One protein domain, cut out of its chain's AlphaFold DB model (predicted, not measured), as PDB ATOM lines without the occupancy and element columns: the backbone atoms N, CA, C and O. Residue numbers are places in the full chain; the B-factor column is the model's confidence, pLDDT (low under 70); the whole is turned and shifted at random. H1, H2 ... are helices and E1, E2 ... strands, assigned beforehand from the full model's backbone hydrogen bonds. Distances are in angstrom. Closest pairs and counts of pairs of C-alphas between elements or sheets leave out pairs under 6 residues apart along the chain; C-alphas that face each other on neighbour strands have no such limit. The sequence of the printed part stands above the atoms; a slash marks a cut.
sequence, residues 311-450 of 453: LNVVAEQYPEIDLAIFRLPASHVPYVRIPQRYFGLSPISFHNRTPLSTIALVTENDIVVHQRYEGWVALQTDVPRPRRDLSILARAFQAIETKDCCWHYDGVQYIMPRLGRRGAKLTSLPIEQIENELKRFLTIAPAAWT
ATOM      1  N   LEU A 311      14.545 122.612   4.668       84.56
ATOM      2  CA  LEU A 311      13.158 122.125   4.815       84.56
ATOM      3  C   LEU A 311      13.023 120.612   5.083       84.56
ATOM      4  O   LEU A 311      11.952 120.151   5.468       84.56
ATOM      5  N   ASN A 312      14.085 119.840   4.852       86.81
ATOM      6  CA  ASN A 312      14.106 118.387   5.030       86.81
ATOM      7  C   ASN A 312      14.674 117.951   6.392       86.81
ATOM      8  O   ASN A 312      14.800 116.749   6.629       86.81
ATOM      9  N   VAL A 313      15.049 118.896   7.262       91.44
ATOM     10  CA  VAL A 313      15.464 118.608   8.637       91.44
ATOM     11  C   VAL A 313      14.265 118.752   9.563       91.44
ATOM     12  O   VAL A 313      13.576 119.768   9.564       91.44
ATOM     13  N   VAL A 314      14.020 117.722  10.373       94.38
ATOM     14  CA  VAL A 314      12.960 117.734  11.389       94.38
ATOM     15  C   VAL A 314      13.605 117.647  12.764       94.38
ATOM     16  O   VAL A 314      14.376 116.726  13.024       94.38
ATOM     17  N   ALA A 315      13.277 118.595  13.640       96.06
ATOM     18  CA  ALA A 315      13.675 118.578  15.041       96.06
ATOM     19  C   ALA A 315      12.450 118.293  15.920       96.06
ATOM     20  O   ALA A 315      11.500 119.074  15.947       96.06
ATOM     21  N   GLU A 316      12.477 117.178  16.642       97.75
ATOM     22  CA  GLU A 316      11.449 116.791  17.608       97.75
ATOM     23  C   GLU A 316      12.020 116.915  19.023       97.75
ATOM     24  O   GLU A 316      13.158 116.517  19.273       97.75
ATOM     25  N   GLN A 317      11.247 117.457  19.962       98.19
ATOM     26  CA  GLN A 317      11.672 117.615  21.353       98.19
ATOM     27  C   GLN A 317      10.722 116.873  22.289       98.19
ATOM     28  O   GLN A 317       9.506 116.984  22.158       98.19
ATOM     29  N   TYR A 318      11.306 116.165  23.252       98.31
ATOM     30  CA  TYR A 318      10.632 115.361  24.267       98.31
ATOM     31  C   TYR A 318      11.172 115.759  25.656       98.31
ATOM     32  O   TYR A 318      12.025 115.056  26.219       98.31
ATOM     33  N   PRO A 319      10.775 116.930  26.199       97.38
ATOM     34  CA  PRO A 319      11.333 117.460  27.446       97.38
ATOM     35  C   PRO A 319      11.142 116.542  28.659       97.38
ATOM     36  O   PRO A 319      12.006 116.477  29.528       97.38
ATOM     37  N   GLU A 320      10.053 115.773  28.707       96.50
ATOM     38  CA  GLU A 320       9.729 114.826  29.780       96.50
ATOM     39  C   GLU A 320      10.761 113.695  29.926       96.50
ATOM     40  O   GLU A 320      10.986 113.166  31.022       96.50
ATOM     41  N   ILE A 321      11.443 113.354  28.832       96.81
ATOM     42  CA  ILE A 321      12.546 112.391  28.817       96.81
ATOM     43  C   ILE A 321      13.908 113.025  28.527       96.81
ATOM     44  O   ILE A 321      14.896 112.294  28.463       96.81
ATOM     45  N   ASP A 322      13.979 114.358  28.463       97.62
ATOM     46  CA  ASP A 322      15.188 115.145  28.192       97.62
ATOM     47  C   ASP A 322      15.877 114.760  26.868       97.62
ATOM     48  O   ASP A 322      17.095 114.597  26.809       97.62
ATOM     49  N   LEU A 323      15.078 114.562  25.810       98.62
ATOM     50  CA  LEU A 323      15.540 114.097  24.500       98.62
ATOM     51  C   LEU A 323      15.158 115.065  23.373       98.62
ATOM     52  O   LEU A 323      13.981 115.347  23.159       98.62
ATOM     53  N   ALA A 324      16.139 115.489  22.580       98.69
ATOM     54  CA  ALA A 324      15.921 116.102  21.271       98.69
ATOM     55  C   ALA A 324      16.330 115.135  20.155       98.69
ATOM     56  O   ALA A 324      17.389 114.513  20.231       98.69
ATOM     57  N   ILE A 325      15.517 115.019  19.107       98.56
ATOM     58  CA  ILE A 325      15.780 114.175  17.939       98.56
ATOM     59  C   ILE A 325      15.893 115.065  16.707       98.56
ATOM     60  O   ILE A 325      14.945 115.763  16.360       98.56
ATOM     61  N   PHE A 326      17.034 115.011  16.028       97.81
ATOM     62  CA  PHE A 326      17.272 115.688  14.757       97.81
ATOM     63  C   PHE A 326      17.299 114.657  13.634       97.81
ATOM     64  O   PHE A 326      18.203 113.823  13.567       97.81
ATOM     65  N   ARG A 327      16.314 114.717  12.738       95.94
ATOM     66  CA  ARG A 327      16.262 113.901  11.524       95.94
ATOM     67  C   ARG A 327      16.942 114.643  10.391       95.94
ATOM     68  O   ARG A 327      16.505 115.727  10.013       95.94
ATOM     69  N   LEU A 328      18.001 114.047   9.861       93.31
ATOM     70  CA  LEU A 328      18.856 114.627   8.839       93.31
ATOM     71  C   LEU A 328      18.689 113.870   7.513       93.31
ATOM     72  O   LEU A 328      18.664 112.631   7.508       93.31
ATOM     73  N   PRO A 329      18.614 114.574   6.369       87.75
ATOM     74  CA  PRO A 329      18.560 113.930   5.065       87.75
ATOM     75  C   PRO A 329      19.893 113.230   4.769       87.75
ATOM     76  O   PRO A 329      20.937 113.875   4.679       87.75
ATOM     77  N   ALA A 330      19.860 111.909   4.570       79.00
ATOM     78  CA  ALA A 330      21.063 111.078   4.433       79.00
ATOM     79  C   ALA A 330      22.020 111.535   3.314       79.00
ATOM     80  O   ALA A 330      23.228 111.365   3.435       79.00
ATOM     81  N   SER A 331      21.495 112.143   2.246       76.31
ATOM     82  CA  SER A 331      22.277 112.662   1.116       76.31
ATOM     83  C   SER A 331      23.126 113.899   1.430       76.31
ATOM     84  O   SER A 331      24.004 114.222   0.637       76.31
ATOM     85  N   HIS A 332      22.874 114.584   2.550       71.62
ATOM     86  CA  HIS A 332      23.561 115.827   2.929       71.62
ATOM     87  C   HIS A 332      24.368 115.693   4.225       71.62
ATOM     88  O   HIS A 332      25.051 116.628   4.631       71.62
ATOM     89  N   VAL A 333      24.306 114.533   4.876       75.50
ATOM     90  CA  VAL A 333      25.233 114.196   5.952       75.50
ATOM     91  C   VAL A 333      26.528 113.723   5.289       75.50
ATOM     92  O   VAL A 333      26.439 112.904   4.368       75.50
ATOM     93  N   PRO A 334      27.720 114.183   5.719       69.69
ATOM     94  CA  PRO A 334      29.000 113.662   5.243       69.69
ATOM     95  C   PRO A 334      29.177 112.226   5.755       69.69
ATOM     96  O   PRO A 334      29.930 111.937   6.682       69.69
ATOM     97  N   TYR A 335      28.403 111.303   5.185       63.47
ATOM     98  CA  TYR A 335      28.293 109.942   5.667       63.47
ATOM     99  C   TYR A 335      29.564 109.180   5.315       63.47
ATOM    100  O   TYR A 335      29.730 108.620   4.228       63.47
ATOM    101  N   VAL A 336      30.470 109.131   6.280       69.69
ATOM    102  CA  VAL A 336      31.560 108.170   6.305       69.69
ATOM    103  C   VAL A 336      31.072 106.897   6.982       69.69
ATOM    104  O   VAL A 336      30.386 106.930   8.000       69.69
ATOM    105  N   ARG A 337      31.440 105.730   6.434       69.00
ATOM    106  CA  ARG A 337      31.060 104.450   7.057       69.00
ATOM    107  C   ARG A 337      31.596 104.327   8.484       69.00
ATOM    108  O   ARG A 337      31.025 103.585   9.268       69.00
ATOM    109  N   ILE A 338      32.696 105.004   8.811       74.06
ATOM    110  CA  ILE A 338      33.234 105.041  10.170       74.06
ATOM    111  C   ILE A 338      32.407 106.048  10.975       74.06
ATOM    112  O   ILE A 338      32.427 107.225  10.631       74.06
ATOM    113  N   PRO A 339      31.710 105.625  12.042       78.00
ATOM    114  CA  PRO A 339      30.861 106.530  12.799       78.00
ATOM    115  C   PRO A 339      31.667 107.668  13.428       78.00
ATOM    116  O   PRO A 339      32.662 107.426  14.113       78.00
ATOM    117  N   GLN A 340      31.206 108.898  13.221       83.94
ATOM    118  CA  GLN A 340      31.762 110.108  13.824       83.94
ATOM    119  C   GLN A 340      30.779 110.686  14.851       83.94
ATOM    120  O   GLN A 340      29.567 110.464  14.766       83.94
ATOM    121  N   ARG A 341      31.301 111.423  15.839       90.19
ATOM    122  CA  ARG A 341      30.469 112.223  16.752       90.19
ATOM    123  C   ARG A 341      29.693 113.243  15.922       90.19
ATOM    124  O   ARG A 341      30.264 113.806  14.996       90.19
ATOM    125  N   TYR A 342      28.405 113.414  16.207       93.38
ATOM    126  CA  TYR A 342      27.513 114.295  15.444       93.38
ATOM    127  C   TYR A 342      27.550 114.071  13.915       93.38
ATOM    128  O   TYR A 342      27.302 114.991  13.148       93.38
ATOM    129  N   PHE A 343      27.901 112.863  13.448       91.56
ATOM    130  CA  PHE A 343      28.165 112.573  12.029       91.56
ATOM    131  C   PHE A 343      29.200 113.493  11.357       91.56
ATOM    132  O   PHE A 343      29.147 113.695  10.148       91.56
ATOM    133  N   GLY A 344      30.137 114.042  12.132       91.56
ATOM    134  CA  GLY A 344      31.138 114.979  11.628       91.56
ATOM    135  C   GLY A 344      30.607 116.391  11.402       91.56
ATOM    136  O   GLY A 344      31.291 117.165  10.753       91.56
ATOM    137  N   LEU A 345      29.407 116.713  11.893       94.44
ATOM    138  CA  LEU A 345      28.821 118.053  11.863       94.44
ATOM    139  C   LEU A 345      29.178 118.845  13.127       94.44
ATOM    140  O   LEU A 345      29.497 118.267  14.171       94.44
ATOM    141  N   SER A 346      29.049 120.172  13.057       95.75
ATOM    142  CA  SER A 346      29.320 121.053  14.194       95.75
ATOM    143  C   SER A 346      28.305 120.832  15.332       95.75
ATOM    144  O   SER A 346      27.108 121.058  15.127       95.75
ATOM    145  N   PRO A 347      28.733 120.455  16.557       97.00
ATOM    146  CA  PRO A 347      27.823 120.293  17.697       97.00
ATOM    147  C   PRO A 347      27.131 121.605  18.092       97.00
ATOM    148  O   PRO A 347      25.987 121.574  18.551       97.00
ATOM    149  N   ILE A 348      27.776 122.753  17.833       98.25
ATOM    150  CA  ILE A 348      27.253 124.097  18.129       98.25
ATOM    151  C   ILE A 348      25.868 124.305  17.538       98.25
ATOM    152  O   ILE A 348      24.960 124.807  18.208       98.25
ATOM    153  N   SER A 349      25.680 123.845  16.307       97.19
ATOM    154  CA  SER A 349      24.433 124.031  15.583       97.19
ATOM    155  C   SER A 349      23.253 123.291  16.201       97.19
ATOM    156  O   SER A 349      22.129 123.804  16.213       97.19
ATOM    157  N   PHE A 350      23.512 122.118  16.781       97.81
ATOM    158  CA  PHE A 350      22.508 121.332  17.495       97.81
ATOM    159  C   PHE A 350      22.251 121.894  18.892       97.81
ATOM    160  O   PHE A 350      21.097 122.065  19.286       97.81
ATOM    161  N   HIS A 351      23.311 122.209  19.638       97.81
ATOM    162  CA  HIS A 351      23.213 122.643  21.033       97.81
ATOM    163  C   HIS A 351      22.514 123.999  21.182       97.81
ATOM    164  O   HIS A 351      21.803 124.212  22.162       97.81
ATOM    165  N   ASN A 352      22.643 124.889  20.194       97.38
ATOM    166  CA  ASN A 352      21.926 126.166  20.162       97.38
ATOM    167  C   ASN A 352      20.412 126.025  19.888       97.38
ATOM    168  O   ASN A 352      19.666 126.969  20.135       97.38
ATOM    169  N   ARG A 353      19.936 124.874  19.386       97.38
ATOM    170  CA  ARG A 353      18.524 124.657  18.993       97.38
ATOM    171  C   ARG A 353      17.679 123.959  20.051       97.38
ATOM    172  O   ARG A 353      16.465 123.848  19.890       97.38
ATOM    173  N   THR A 354      18.298 123.462  21.116       97.19
ATOM    174  CA  THR A 354      17.587 122.741  22.168       97.19
ATOM    175  C   THR A 354      18.257 122.925  23.528       97.19
ATOM    176  O   THR A 354      19.485 122.864  23.619       97.19
ATOM    177  N   PRO A 355      17.484 123.115  24.612       95.44
ATOM    178  CA  PRO A 355      18.021 123.083  25.969       95.44
ATOM    179  C   PRO A 355      18.248 121.649  26.482       95.44
ATOM    180  O   PRO A 355      18.863 121.472  27.525       95.44
ATOM    181  N   LEU A 356      17.756 120.625  25.774       97.56
ATOM    182  CA  LEU A 356      17.765 119.240  26.253       97.56
ATOM    183  C   LEU A 356      19.174 118.636  26.221       97.56
ATOM    184  O   LEU A 356      19.952 118.893  25.294       97.56
ATOM    185  N   SER A 357      19.495 117.821  27.229       96.00
ATOM    186  CA  SER A 357      20.842 117.288  27.460       96.00
ATOM    187  C   SER A 357      21.136 116.002  26.682       96.00
ATOM    188  O   SER A 357      22.301 115.696  26.429       96.00
ATOM    189  N   THR A 358      20.107 115.257  26.260       98.25
ATOM    190  CA  THR A 358      20.264 114.085  25.386       98.25
ATOM    191  C   THR A 358      19.837 114.437  23.964       98.25
ATOM    192  O   THR A 358      18.712 114.872  23.731       98.25
ATOM    193  N   ILE A 359      20.726 114.231  22.994       98.50
ATOM    194  CA  ILE A 359      20.482 114.523  21.580       98.50
ATOM    195  C   ILE A 359      20.656 113.248  20.759       98.50
ATOM    196  O   ILE A 359      21.709 112.619  20.813       98.50
ATOM    197  N   ALA A 360      19.654 112.888  19.962       98.38
ATOM    198  CA  ALA A 360      19.741 111.847  18.946       98.38
ATOM    199  C   ALA A 360      19.801 112.472  17.546       98.38
ATOM    200  O   ALA A 360      18.927 113.250  17.170       98.38
ATOM    201  N   LEU A 361      20.813 112.113  16.762       96.88
ATOM    202  CA  LEU A 361      20.910 112.445  15.345       96.88
ATOM    203  C   LEU A 361      20.530 111.202  14.552       96.88
ATOM    204  O   LEU A 361      21.117 110.136  14.747       96.88
ATOM    205  N   VAL A 362      19.555 111.346  13.663       95.31
ATOM    206  CA  VAL A 362      18.911 110.245  12.950       95.31
ATOM    207  C   VAL A 362      19.006 110.481  11.447       95.31
ATOM    208  O   VAL A 362      18.675 111.553  10.954       95.31
ATOM    209  N   THR A 363      19.421 109.459  10.713       91.81
ATOM    210  CA  THR A 363      19.321 109.371   9.250       91.81
ATOM    211  C   THR A 363      18.492 108.141   8.883       91.81
ATOM    212  O   THR A 363      18.107 107.368   9.757       91.81
ATOM    213  N   GLU A 364      18.249 107.904   7.593       86.81
ATOM    214  CA  GLU A 364      17.558 106.690   7.127       86.81
ATOM    215  C   GLU A 364      18.222 105.394   7.626       86.81
ATOM    216  O   GLU A 364      17.540 104.422   7.939       86.81
ATOM    217  N   ASN A 365      19.556 105.385   7.722       85.94
ATOM    218  CA  ASN A 365      20.328 104.170   7.974       85.94
ATOM    219  C   ASN A 365      21.077 104.171   9.308       85.94
ATOM    220  O   ASN A 365      21.652 103.139   9.655       85.94
ATOM    221  N   ASP A 366      21.121 105.290  10.038       90.75
ATOM    222  CA  ASP A 366      21.949 105.464  11.237       90.75
ATOM    223  C   ASP A 366      21.293 106.320  12.315       90.75
ATOM    224  O   ASP A 366      20.521 107.228  12.021       90.75
ATOM    225  N   ILE A 367      21.674 106.046  13.558       93.81
ATOM    226  CA  ILE A 367      21.341 106.836  14.731       93.81
ATOM    227  C   ILE A 367      22.548 106.910  15.663       93.81
ATOM    228  O   ILE A 367      23.177 105.905  16.005       93.81
ATOM    229  N   VAL A 368      22.849 108.129  16.100       95.44
ATOM    230  CA  VAL A 368      23.860 108.406  17.116       95.44
ATOM    231  C   VAL A 368      23.225 109.241  18.214       95.44
ATOM    232  O   VAL A 368      22.574 110.241  17.931       95.44
ATOM    233  N   VAL A 369      23.421 108.831  19.463       98.31
ATOM    234  CA  VAL A 369      22.891 109.528  20.637       98.31
ATOM    235  C   VAL A 369      24.048 110.078  21.457       98.31
ATOM    236  O   VAL A 369      25.000 109.358  21.750       98.31
ATOM    237  N   HIS A 370      23.953 111.341  21.846       98.12
ATOM    238  CA  HIS A 370      24.907 112.043  22.690       98.12
ATOM    239  C   HIS A 370      24.223 112.493  23.978       98.12
ATOM    240  O   HIS A 370      23.101 112.991  23.943       98.12
ATOM    241  N   GLN A 371      24.914 112.352  25.107       97.94
ATOM    242  CA  GLN A 371      24.601 113.121  26.312       97.94
ATOM    243  C   GLN A 371      25.596 114.277  26.400       97.94
ATOM    244  O   GLN A 371      26.804 114.064  26.287       97.94
ATOM    245  N   ARG A 372      25.092 115.500  26.537       97.06
ATOM    246  CA  ARG A 372      25.890 116.730  26.494       97.06
ATOM    247  C   ARG A 372      26.648 116.975  27.793       97.06
ATOM    248  O   ARG A 372      26.253 116.453  28.841       97.06
ATOM    249  N   TYR A 373      27.703 117.785  27.718       96.75
ATOM    250  CA  TYR A 373      28.577 118.119  28.846       96.75
ATOM    251  C   TYR A 373      27.778 118.729  30.009       96.75
ATOM    252  O   TYR A 373      27.989 118.340  31.149       96.75
ATOM    253  N   GLU A 374      26.730 119.514  29.751       96.31
ATOM    254  CA  GLU A 374      25.862 120.072  30.802       96.31
ATOM    255  C   GLU A 374      25.305 119.014  31.780       96.31
ATOM    256  O   GLU A 374      25.099 119.299  32.954       96.31
ATOM    257  N   GLY A 375      25.093 117.768  31.333       95.38
ATOM    258  CA  GLY A 375      24.659 116.666  32.205       95.38
ATOM    259  C   GLY A 375      25.771 116.007  33.035       95.38
ATOM    260  O   GLY A 375      25.483 115.091  33.806       95.38
ATOM    261  N   TRP A 376      27.033 116.388  32.828       95.94
ATOM    262  CA  TRP A 376      28.204 115.875  33.545       95.94
ATOM    263  C   TRP A 376      28.648 116.787  34.686       95.94
ATOM    264  O   TRP A 376      29.092 116.253  35.697       95.94
ATOM    265  N   VAL A 377      28.533 118.109  34.522       95.81
ATOM    266  CA  VAL A 377      29.024 119.143  35.459       95.81
ATOM    267  C   VAL A 377      27.989 119.550  36.503       95.81
ATOM    268  O   VAL A 377      26.788 119.342  36.333       95.81
ATOM    269  N   ALA A 378      28.465 120.148  37.593       94.81
ATOM    270  CA  ALA A 378      27.653 120.655  38.689       94.81
ATOM    271  C   ALA A 378      27.099 122.065  38.388       94.81
ATOM    272  O   ALA A 378      27.559 123.069  38.941       94.81
ATOM    273  N   LEU A 379      26.112 122.138  37.487       95.38
ATOM    274  CA  LEU A 379      25.466 123.401  37.107       95.38
ATOM    275  C   LEU A 379      24.668 124.027  38.256       95.38
ATOM    276  O   LEU A 379      24.021 123.327  39.038       95.38
ATOM    277  N   GLN A 380      24.677 125.355  38.296       95.31
ATOM    278  CA  GLN A 380      23.901 126.206  39.195       95.31
ATOM    279  C   GLN A 380      22.563 126.623  38.580       95.31
ATOM    280  O   GLN A 380      21.578 126.785  39.303       95.31
ATOM    281  N   THR A 381      22.508 126.781  37.256       93.56
ATOM    282  CA  THR A 381      21.282 127.123  36.527       93.56
ATOM    283  C   THR A 381      20.914 126.053  35.503       93.56
ATOM    284  O   THR A 381      21.746 125.241  35.109       93.56
ATOM    285  N   ASP A 382      19.628 125.997  35.138       89.12
ATOM    286  CA  ASP A 382      19.091 125.099  34.104       89.12
ATOM    287  C   ASP A 382      19.561 123.633  34.214       89.12
ATOM    288  O   ASP A 382      19.846 122.971  33.215       89.12
ATOM    289  N   VAL A 383      19.629 123.116  35.449       92.12
ATOM    290  CA  VAL A 383      20.158 121.779  35.753       92.12
ATOM    291  C   VAL A 383      19.400 120.706  34.953       92.12
ATOM    292  O   VAL A 383      18.200 120.508  35.181       92.12
ATOM    293  N   PRO A 384      20.071 119.979  34.038       92.50
ATOM    294  CA  PRO A 384      19.417 118.977  33.214       92.50
ATOM    295  C   PRO A 384      19.025 117.748  34.032       92.50
ATOM    296  O   PRO A 384      19.506 117.507  35.144       92.50
ATOM    297  N   ARG A 385      18.168 116.902  33.451       94.81
ATOM    298  CA  ARG A 385      17.820 115.625  34.081       94.81
ATOM    299  C   ARG A 385      19.094 114.759  34.203       94.81
ATOM    300  O   ARG A 385      19.800 114.604  33.205       94.81
ATOM    301  N   PRO A 386      19.369 114.127  35.365       95.25
ATOM    302  CA  PRO A 386      20.558 113.290  35.569       95.25
ATOM    303  C   PRO A 386      20.739 112.237  34.474       95.25
ATOM    304  O   PRO A 386      19.752 111.697  33.966       95.25
ATOM    305  N   ARG A 387      21.979 111.915  34.096       96.50
ATOM    306  CA  ARG A 387      22.228 111.029  32.944       96.50
ATOM    307  C   ARG A 387      21.771 109.606  33.207       96.50
ATOM    308  O   ARG A 387      21.730 109.135  34.339       96.50
ATOM    309  N   ARG A 388      21.474 108.909  32.116       96.75
ATOM    310  CA  ARG A 388      21.061 107.501  32.083       96.75
ATOM    311  C   ARG A 388      22.222 106.712  31.498       96.75
ATOM    312  O   ARG A 388      22.803 107.158  30.509       96.75
ATOM    313  N   ASP A 389      22.547 105.557  32.068       97.31
ATOM    314  CA  ASP A 389      23.605 104.700  31.527       97.31
ATOM    315  C   ASP A 389      23.099 103.976  30.269       97.31
ATOM    316  O   ASP A 389      22.390 102.967  30.342       97.31
ATOM    317  N   LEU A 390      23.461 104.498  29.095       98.00
ATOM    318  CA  LEU A 390      23.018 103.942  27.817       98.00
ATOM    319  C   LEU A 390      23.725 102.623  27.457       98.00
ATOM    320  O   LEU A 390      23.372 102.009  26.449       98.00
ATOM    321  N   SER A 391      24.675 102.130  28.265       96.81
ATOM    322  CA  SER A 391      25.245 100.791  28.063       96.81
ATOM    323  C   SER A 391      24.193  99.693  28.232       96.81
ATOM    324  O   SER A 391      24.311  98.640  27.604       96.81
ATOM    325  N   ILE A 392      23.147  99.944  29.032       96.81
ATOM    326  CA  ILE A 392      22.002  99.040  29.197       96.81
ATOM    327  C   ILE A 392      21.296  98.856  27.849       96.81
ATOM    328  O   ILE A 392      21.067  97.730  27.408       96.81
ATOM    329  N   LEU A 393      21.022  99.968  27.163       96.88
ATOM    330  CA  LEU A 393      20.381  99.969  25.855       96.88
ATOM    331  C   LEU A 393      21.313  99.423  24.759       96.88
ATOM    332  O   LEU A 393      20.880  98.634  23.924       96.88
ATOM    333  N   ALA A 394      22.611  99.753  24.805       96.81
ATOM    334  CA  ALA A 394      23.610  99.203  23.883       96.81
ATOM    335  C   ALA A 394      23.653  97.668  23.924       96.81
ATOM    336  O   ALA A 394      23.695  97.025  22.876       96.81
ATOM    337  N   ARG A 395      23.601  97.070  25.125       94.94
ATOM    338  CA  ARG A 395      23.523  95.609  25.283       94.94
ATOM    339  C   ARG A 395      22.226  95.040  24.728       94.94
ATOM    340  O   ARG A 395      22.270  94.012  24.061       94.94
ATOM    341  N   ALA A 396      21.097  95.708  24.971       95.06
ATOM    342  CA  ALA A 396      19.809  95.280  24.438       95.06
ATOM    343  C   ALA A 396      19.819  95.244  22.901       95.06
ATOM    344  O   ALA A 396      19.401  94.247  22.319       95.06
ATOM    345  N   PHE A 397      20.374  96.271  22.247       95.81
ATOM    346  CA  PHE A 397      20.551  96.285  20.791       95.81
ATOM    347  C   PHE A 397      21.527  95.212  20.319       95.81
ATOM    348  O   PHE A 397      21.251  94.515  19.346       95.81
ATOM    349  N   GLN A 398      22.644  95.027  21.024       95.94
ATOM    350  CA  GLN A 398      23.628  94.009  20.668       95.94
ATOM    351  C   GLN A 398      23.064  92.583  20.734       95.94
ATOM    352  O   GLN A 398      23.452  91.751  19.918       95.94
ATOM    353  N   ALA A 399      22.163  92.293  21.678       94.25
ATOM    354  CA  ALA A 399      21.598  90.959  21.884       94.25
ATOM    355  C   ALA A 399      20.657  90.496  20.757       94.25
ATOM    356  O   ALA A 399      20.473  89.297  20.566       94.25
ATOM    357  N   ILE A 400      20.057  91.436  20.027       94.56
ATOM    358  CA  ILE A 400      19.124  91.160  18.924       94.56
ATOM    359  C   ILE A 400      19.728  91.435  17.543       94.56
ATOM    360  O   ILE A 400      19.098  91.153  16.525       94.56
ATOM    361  N   GLU A 401      20.914  92.036  17.505       95.44
ATOM    362  CA  GLU A 401      21.612  92.354  16.271       95.44
ATOM    363  C   GLU A 401      21.990  91.058  15.543       95.44
ATOM    364  O   GLU A 401      22.553  90.132  16.124       95.44
ATOM    365  N   THR A 402      21.654  90.985  14.255       94.19
ATOM    366  CA  THR A 402      21.830  89.771  13.436       94.19
ATOM    367  C   THR A 402      22.927  89.910  12.387       94.19
ATOM    368  O   THR A 402      23.300  88.921  11.756       94.19
ATOM    369  N   LYS A 403      23.451  91.122  12.180       90.88
ATOM    370  CA  LYS A 403      24.624  91.392  11.342       90.88
ATOM    371  C   LYS A 403      25.861  91.611  12.215       90.88
ATOM    372  O   LYS A 403      25.780  91.733  13.429       90.88
ATOM    373  N   ASP A 404      27.017  91.778  11.576       90.31
ATOM    374  CA  ASP A 404      28.295  92.090  12.243       90.31
ATOM    375  C   ASP A 404      28.368  93.524  12.820       90.31
ATOM    376  O   ASP A 404      29.448  94.109  12.934       90.31
ATOM    377  N   CYS A 405      27.230  94.153  13.107       93.56
ATOM    378  CA  CYS A 405      27.196  95.457  13.741       93.56
ATOM    379  C   CYS A 405      27.516  95.319  15.234       93.56
ATOM    380  O   CYS A 405      27.024  94.426  15.923       93.56
ATOM    381  N   CYS A 406      28.340  96.237  15.737       94.56
ATOM    382  CA  CYS A 406      28.642  96.331  17.153       94.56
ATOM    383  C   CYS A 406      28.051  97.617  17.729       94.56
ATOM    384  O   CYS A 406      28.371  98.701  17.240       94.56
ATOM    385  N   TRP A 407      27.220  97.510  18.762       96.06
ATOM    386  CA  TRP A 407      26.702  98.661  19.502       96.06
ATOM    387  C   TRP A 407      27.618  99.002  20.672       96.06
ATOM    388  O   TRP A 407      28.108  98.120  21.376       96.06
ATOM    389  N   HIS A 408      27.864 100.292  20.878       95.44
ATOM    390  CA  HIS A 408      28.740 100.771  21.934       95.44
ATOM    391  C   HIS A 408      28.204 102.059  22.549       95.44
ATOM    392  O   HIS A 408      27.707 102.934  21.839       95.44
ATOM    393  N   TYR A 409      28.341 102.156  23.866       96.94
ATOM    394  CA  TYR A 409      28.200 103.392  24.616       96.94
ATOM    395  C   TYR A 409      29.515 103.668  25.332       96.94
ATOM    396  O   TYR A 409      30.028 102.762  25.991       96.94
ATOM    397  N   ASP A 410      30.028 104.892  25.203       95.06
ATOM    398  CA  ASP A 410      31.344 105.264  25.734       95.06
ATOM    399  C   ASP A 410      31.431 105.034  27.257       95.06
ATOM    400  O   ASP A 410      32.435 104.529  27.752       95.06
ATOM    401  N   GLY A 411      30.360 105.340  27.998       94.06
ATOM    402  CA  GLY A 411      30.284 105.223  29.459       94.06
ATOM    403  C   GLY A 411      29.803 106.520  30.108       94.06
ATOM    404  O   GLY A 411      30.149 107.609  29.662       94.06
ATOM    405  N   VAL A 412      28.990 106.419  31.160       94.88
ATOM    406  CA  VAL A 412      28.281 107.581  31.732       94.88
ATOM    407  C   VAL A 412      29.214 108.633  32.347       94.88
ATOM    408  O   VAL A 412      28.873 109.817  32.380       94.88
ATOM    409  N   GLN A 413      30.403 108.200  32.775       93.19
ATOM    410  CA  GLN A 413      31.432 109.023  33.401       93.19
ATOM    411  C   GLN A 413      32.221 109.901  32.424       93.19
ATOM    412  O   GLN A 413      32.954 110.776  32.870       93.19
ATOM    413  N   TYR A 414      32.116 109.674  31.113       93.75
ATOM    414  CA  TYR A 414      32.797 110.519  30.130       93.75
ATOM    415  C   TYR A 414      32.047 111.839  29.930       93.75
ATOM    416  O   TYR A 414      30.824 111.875  30.026       93.75
ATOM    417  N   ILE A 415      32.758 112.924  29.613       92.62
ATOM    418  CA  ILE A 415      32.186 114.282  29.546       92.62
ATOM    419  C   ILE A 415      31.075 114.433  28.498       92.62
ATOM    420  O   ILE A 415      30.083 115.104  28.749       92.62
ATOM    421  N   MET A 416      31.157 113.738  27.362       93.75
ATOM    422  CA  MET A 416      30.117 113.741  26.323       93.75
ATOM    423  C   MET A 416      29.974 112.343  25.716       93.75
ATOM    424  O   MET A 416      30.515 112.087  24.634       93.75
ATOM    425  N   PRO A 417      29.340 111.385  26.402       95.94
ATOM    426  CA  PRO A 417      29.363 110.007  25.965       95.94
ATOM    427  C   PRO A 417      28.412 109.797  24.789       95.94
ATOM    428  O   PRO A 417      27.316 110.364  24.725       95.94
ATOM    429  N   ARG A 418      28.853 108.971  23.844       96.75
ATOM    430  CA  ARG A 418      28.108 108.605  22.644       96.75
ATOM    431  C   ARG A 418      27.581 107.181  22.762       96.75
ATOM    432  O   ARG A 418      28.346 106.272  23.062       96.75
ATOM    433  N   LEU A 419      26.307 106.974  22.441       97.75
ATOM    434  CA  LEU A 419      25.751 105.677  22.056       97.75
ATOM    435  C   LEU A 419      25.646 105.619  20.529       97.75
ATOM    436  O   LEU A 419      25.107 106.523  19.891       97.75
ATOM    437  N   GLY A 420      26.127 104.535  19.937       95.81
ATOM    438  CA  GLY A 420      25.941 104.265  18.518       95.81
ATOM    439  C   GLY A 420      26.716 103.039  18.067       95.81
ATOM    440  O   GLY A 420      27.285 102.299  18.870       95.81
ATOM    441  N   ARG A 421      26.780 102.829  16.754       93.25
ATOM    442  CA  ARG A 421      27.579 101.735  16.197       93.25
ATOM    443  C   ARG A 421      29.078 101.984  16.371       93.25
ATOM    444  O   ARG A 421      29.537 103.131  16.361       93.25
ATOM    445  N   ARG A 422      29.829 100.890  16.485       89.56
ATOM    446  CA  ARG A 422      31.288 100.813  16.454       89.56
ATOM    447  C   ARG A 422      31.707 100.163  15.135       89.56
ATOM    448  O   ARG A 422      31.455  98.983  14.907       89.56
ATOM    449  N   GLY A 423      32.361 100.939  14.275       86.31
ATOM    450  CA  GLY A 423      32.848 100.482  12.971       86.31
ATOM    451  C   GLY A 423      31.832 100.596  11.829       86.31
ATOM    452  O   GLY A 423      30.744 101.137  11.984       86.31
ATOM    453  N   ALA A 424      32.229 100.088  10.659       87.00
ATOM    454  CA  ALA A 424      31.588 100.371   9.369       87.00
ATOM    455  C   ALA A 424      30.352  99.529   9.014       87.00
ATOM    456  O   ALA A 424      29.775  99.693   7.934       87.00
ATOM    457  N   LYS A 425      29.981  98.572   9.867       90.19
ATOM    458  CA  LYS A 425      28.888  97.633   9.607       90.19
ATOM    459  C   LYS A 425      27.564  98.251  10.056       90.19
ATOM    460  O   LYS A 425      27.414  98.628  11.215       90.19
ATOM    461  N   LEU A 426      26.616  98.336   9.122       90.00
ATOM    462  CA  LEU A 426      25.255  98.797   9.395       90.00
ATOM    463  C   LEU A 426      24.499  97.784  10.255       90.00
ATOM    464  O   LEU A 426      24.694  96.575  10.115       90.00
ATOM    465  N   THR A 427      23.611  98.303  11.094       92.94
ATOM    466  CA  THR A 427      22.710  97.503  11.927       92.94
ATOM    467  C   THR A 427      21.696  96.725  11.079       92.94
ATOM    468  O   THR A 427      21.389  97.094   9.936       92.94
ATOM    469  N   SER A 428      21.202  95.602  11.597       94.38
ATOM    470  CA  SER A 428      20.024  94.921  11.054       94.38
ATOM    471  C   SER A 428      18.704  95.512  11.550       94.38
ATOM    472  O   SER A 428      17.663  95.228  10.959       94.38
ATOM    473  N   LEU A 429      18.749  96.339  12.594       94.62
ATOM    474  CA  LEU A 429      17.580  96.902  13.252       94.62
ATOM    475  C   LEU A 429      17.038  98.117  12.481       94.62
ATOM    476  O   LEU A 429      17.822  98.990  12.095       94.62
ATOM    477  N   PRO A 430      15.713  98.227  12.282       94.88
ATOM    478  CA  PRO A 430      15.105  99.445  11.758       94.88
ATOM    479  C   PRO A 430      15.391 100.648  12.666       94.88
ATOM    480  O   PRO A 430      15.223 100.568  13.884       94.88
ATOM    481  N   ILE A 431      15.771 101.785  12.076       94.94
ATOM    482  CA  ILE A 431      16.115 103.003  12.829       94.94
ATOM    483  C   ILE A 431      14.938 103.520  13.661       94.94
ATOM    484  O   ILE A 431      15.121 103.884  14.820       94.94
ATOM    485  N   GLU A 432      13.720 103.459  13.121       94.69
ATOM    486  CA  GLU A 432      12.497 103.803  13.853       94.69
ATOM    487  C   GLU A 432      12.311 102.934  15.110       94.69
ATOM    488  O   GLU A 432      11.879 103.415  16.157       94.69
ATOM    489  N   GLN A 433      12.688 101.654  15.046       94.88
ATOM    490  CA  GLN A 433      12.595 100.763  16.197       94.88
ATOM    491  C   GLN A 433      13.627 101.124  17.267       94.88
ATOM    492  O   GLN A 433      13.278 101.204  18.440       94.88
ATOM    493  N   ILE A 434      14.872 101.405  16.871       96.06
ATOM    494  CA  ILE A 434      15.922 101.865  17.792       96.06
ATOM    495  C   ILE A 434      15.493 103.154  18.505       96.06
ATOM    496  O   ILE A 434      15.672 103.288  19.714       96.06
ATOM    497  N   GLU A 435      14.900 104.089  17.768       96.56
ATOM    498  CA  GLU A 435      14.404 105.347  18.316       96.56
ATOM    499  C   GLU A 435      13.260 105.142  19.321       96.56
ATOM    500  O   GLU A 435      13.279 105.715  20.413       96.56
ATOM    501  N   ASN A 436      12.275 104.306  18.985       95.56
ATOM    502  CA  ASN A 436      11.164 104.003  19.886       95.56
ATOM    503  C   ASN A 436      11.653 103.353  21.189       95.56
ATOM    504  O   ASN A 436      11.183 103.700  22.273       95.56
ATOM    505  N   GLU A 437      12.636 102.460  21.097       96.44
ATOM    506  CA  GLU A 437      13.252 101.815  22.257       96.44
ATOM    507  C   GLU A 437      14.098 102.794  23.082       96.44
ATOM    508  O   GLU A 437      14.067 102.734  24.309       96.44
ATOM    509  N   LEU A 438      14.773 103.762  22.450       97.62
ATOM    510  CA  LEU A 438      15.440 104.862  23.155       97.62
ATOM    511  C   LEU A 438      14.442 105.686  23.984       97.62
ATOM    512  O   LEU A 438      14.690 105.928  25.165       97.62
ATOM    513  N   LYS A 439      13.307 106.089  23.396       97.38
ATOM    514  CA  LYS A 439      12.263 106.861  24.098       97.38
ATOM    515  C   LYS A 439      11.705 106.090  25.302       97.38
ATOM    516  O   LYS A 439      11.617 106.635  26.407       97.38
ATOM    517  N   ARG A 440      11.382 104.805  25.113       95.94
ATOM    518  CA  ARG A 440      10.913 103.910  26.189       95.94
ATOM    519  C   ARG A 440      11.952 103.776  27.294       95.94
ATOM    520  O   ARG A 440      11.644 104.019  28.459       95.94
ATOM    521  N   PHE A 441      13.195 103.481  26.930       96.75
ATOM    522  CA  PHE A 441      14.287 103.336  27.883       96.75
ATOM    523  C   PHE A 441      14.497 104.608  28.715       96.75
ATOM    524  O   PHE A 441      14.545 104.533  29.939       96.75
ATOM    525  N   LEU A 442      14.549 105.792  28.093       97.19
ATOM    526  CA  LEU A 442      14.734 107.060  28.814       97.19
ATOM    527  C   LEU A 442      13.569 107.409  29.756       97.19
ATOM    528  O   LEU A 442      13.754 108.191  30.697       97.19
ATOM    529  N   THR A 443      12.391 106.824  29.541       95.69
ATOM    530  CA  THR A 443      11.240 106.969  30.443       95.69
ATOM    531  C   THR A 443      11.476 106.242  31.767       95.69
ATOM    532  O   THR A 443      11.168 106.787  32.822       95.69
ATOM    533  N   ILE A 444      12.066 105.045  31.727       94.81
ATOM    534  CA  ILE A 444      12.153 104.142  32.889       94.81
ATOM    535  C   ILE A 444      13.555 104.036  33.499       94.81
ATOM    536  O   ILE A 444      13.703 103.576  34.630       94.81
ATOM    537  N   ALA A 445      14.592 104.437  32.762       95.31
ATOM    538  CA  ALA A 445      15.971 104.315  33.204       95.31
ATOM    539  C   ALA A 445      16.256 105.209  34.423       95.31
ATOM    540  O   ALA A 445      15.970 106.415  34.379       95.31
ATOM    541  N   PRO A 446      16.851 104.651  35.496       95.06
ATOM    542  CA  PRO A 446      17.211 105.431  36.668       95.06
ATOM    543  C   PRO A 446      18.380 106.376  36.368       95.06
ATOM    544  O   PRO A 446      19.129 106.205  35.399       95.06
ATOM    545  N   ALA A 447      18.549 107.370  37.239       95.31
ATOM    546  CA  ALA A 447      19.722 108.233  37.230       95.31
ATOM    547  C   ALA A 447      20.989 107.403  37.484       95.31
ATOM    548  O   ALA A 447      21.075 106.651  38.453       95.31
ATOM    549  N   ALA A 448      21.978 107.561  36.611       95.31
ATOM    550  CA  ALA A 448      23.271 106.895  36.695       95.31
ATOM    551  C   ALA A 448      24.425 107.865  36.979       95.31
ATOM    552  O   ALA A 448      25.454 107.411  37.459       95.31
ATOM    553  N   TRP A 449      24.266 109.161  36.710       95.75
ATOM    554  CA  TRP A 449      25.259 110.199  37.007       95.75
ATOM    555  C   TRP A 449      24.531 111.470  37.427       95.75
ATOM    556  O   TRP A 449      23.703 111.979  36.667       95.75
ATOM    557  N   THR A 450      24.804 111.942  38.643       93.81
ATOM    558  CA  THR A 450      24.107 113.086  39.252       93.81
ATOM    559  C   THR A 450      25.130 114.085  39.808       93.81
ATOM    560  O   THR A 450      25.590 113.905  40.933       93.81
TER     561      THR A 450
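What this domain is: This is residues 311 to 450 of the 453 residues of an uncharacterized protein of Xenorhabdus szentirmaii DSM 16338 (UniProt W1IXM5). One twisted sheet of six strands makes a wall, with two helices over one face: H3 over the edge strand E5, and H4 over E2 and E3. The short helices H1 and H2 only graze the sheet, and a long loop, residues 372 to 390, reaches up to 25 A from the mean of the C-alphas. The printed part has 140 residues, with four named helices and six named strands in the order E1 E2 H1 H2 E3 E4 H3 E5 E6 H4; the sheet's order is E1 E2 E3 E4 E6 E5, mixed. The class is mixed, helices and strands, with under half of the residues in named elements. The whole is compact, with a radius of gyration of the C-alphas of 14.3 A and spans of 43 by 36 by 23 A.

How they stand to each other: Look first at E4, residues 367 to 371, in an antiparallel hairpin with E3, residues 358 to 362; N 359 and O 370 are 2.8 A apart, within hydrogen-bond range. E2, residues 323 to 327, is parallel to E3, with N 326 and O 360 at 2.8 A. E1, residues 314 to 318, forms an antiparallel hairpin with E2, with N 316 and O 325 at 2.9 A. E6, residues 418 to 422, is antiparallel to E4, with N 369 and O 419 at 2.9 A. E5, residues 406 to 409, forms an antiparallel hairpin with E6, with N 408 and O 420 at 2.9 A. H3, residues 391 to 400, runs along E5, over it, at a height over the sheet of 7.2 A; their closest C-alphas, Ser 391 and Tyr 409, are 5.2 A apart. H4, residues 431 to 444, is on the same face, over E2 and E3 at 9.5 A, making two layers, a sheet with helices on one face. H3 and H4 only just touch, with 3 pairs of C-alphas within 8 A, the closest Leu 393 and Phe 441 at 7.3 A; they run opposite ways at a steep tilt of 41 degrees. H1, residues 341 to 344, only grazes the sheet with residues 341 to 343, and H2, residues 347 to 351, with 350 to 351. E2, H1, H2 and E3 form a strand-helix-strand unit, two parallel neighbour strands with helices between; E4, H3 and E5 form a split one, with E6 between its strands. Both crossovers are right-handed. Every O i to N i+4 pair is within hydrogen-bond range in H2 and H4, and 5 of 6 in H3; H1 is too short for such a pair.

Where its parts are: Find C-alpha 314 at (12.960, 117.734, 11.389), where E1 begins its 13.3 A. E2 measures 13.0 A, E3 13.1 A, E4 13.6 A, and H3 14.6 A. H4 runs 20.5 A to C-alpha 444 at (12.153, 104.142, 32.889).

The domain as a whole: The farthest C-alphas, Gln 380 and Thr 402, are 44.7 A apart. The printed part has no cut; the links E2 to H1 and E4 to H3 are long. Mean pLDDT of the printed part is 93.2, and residues 334 to 337 are under 70.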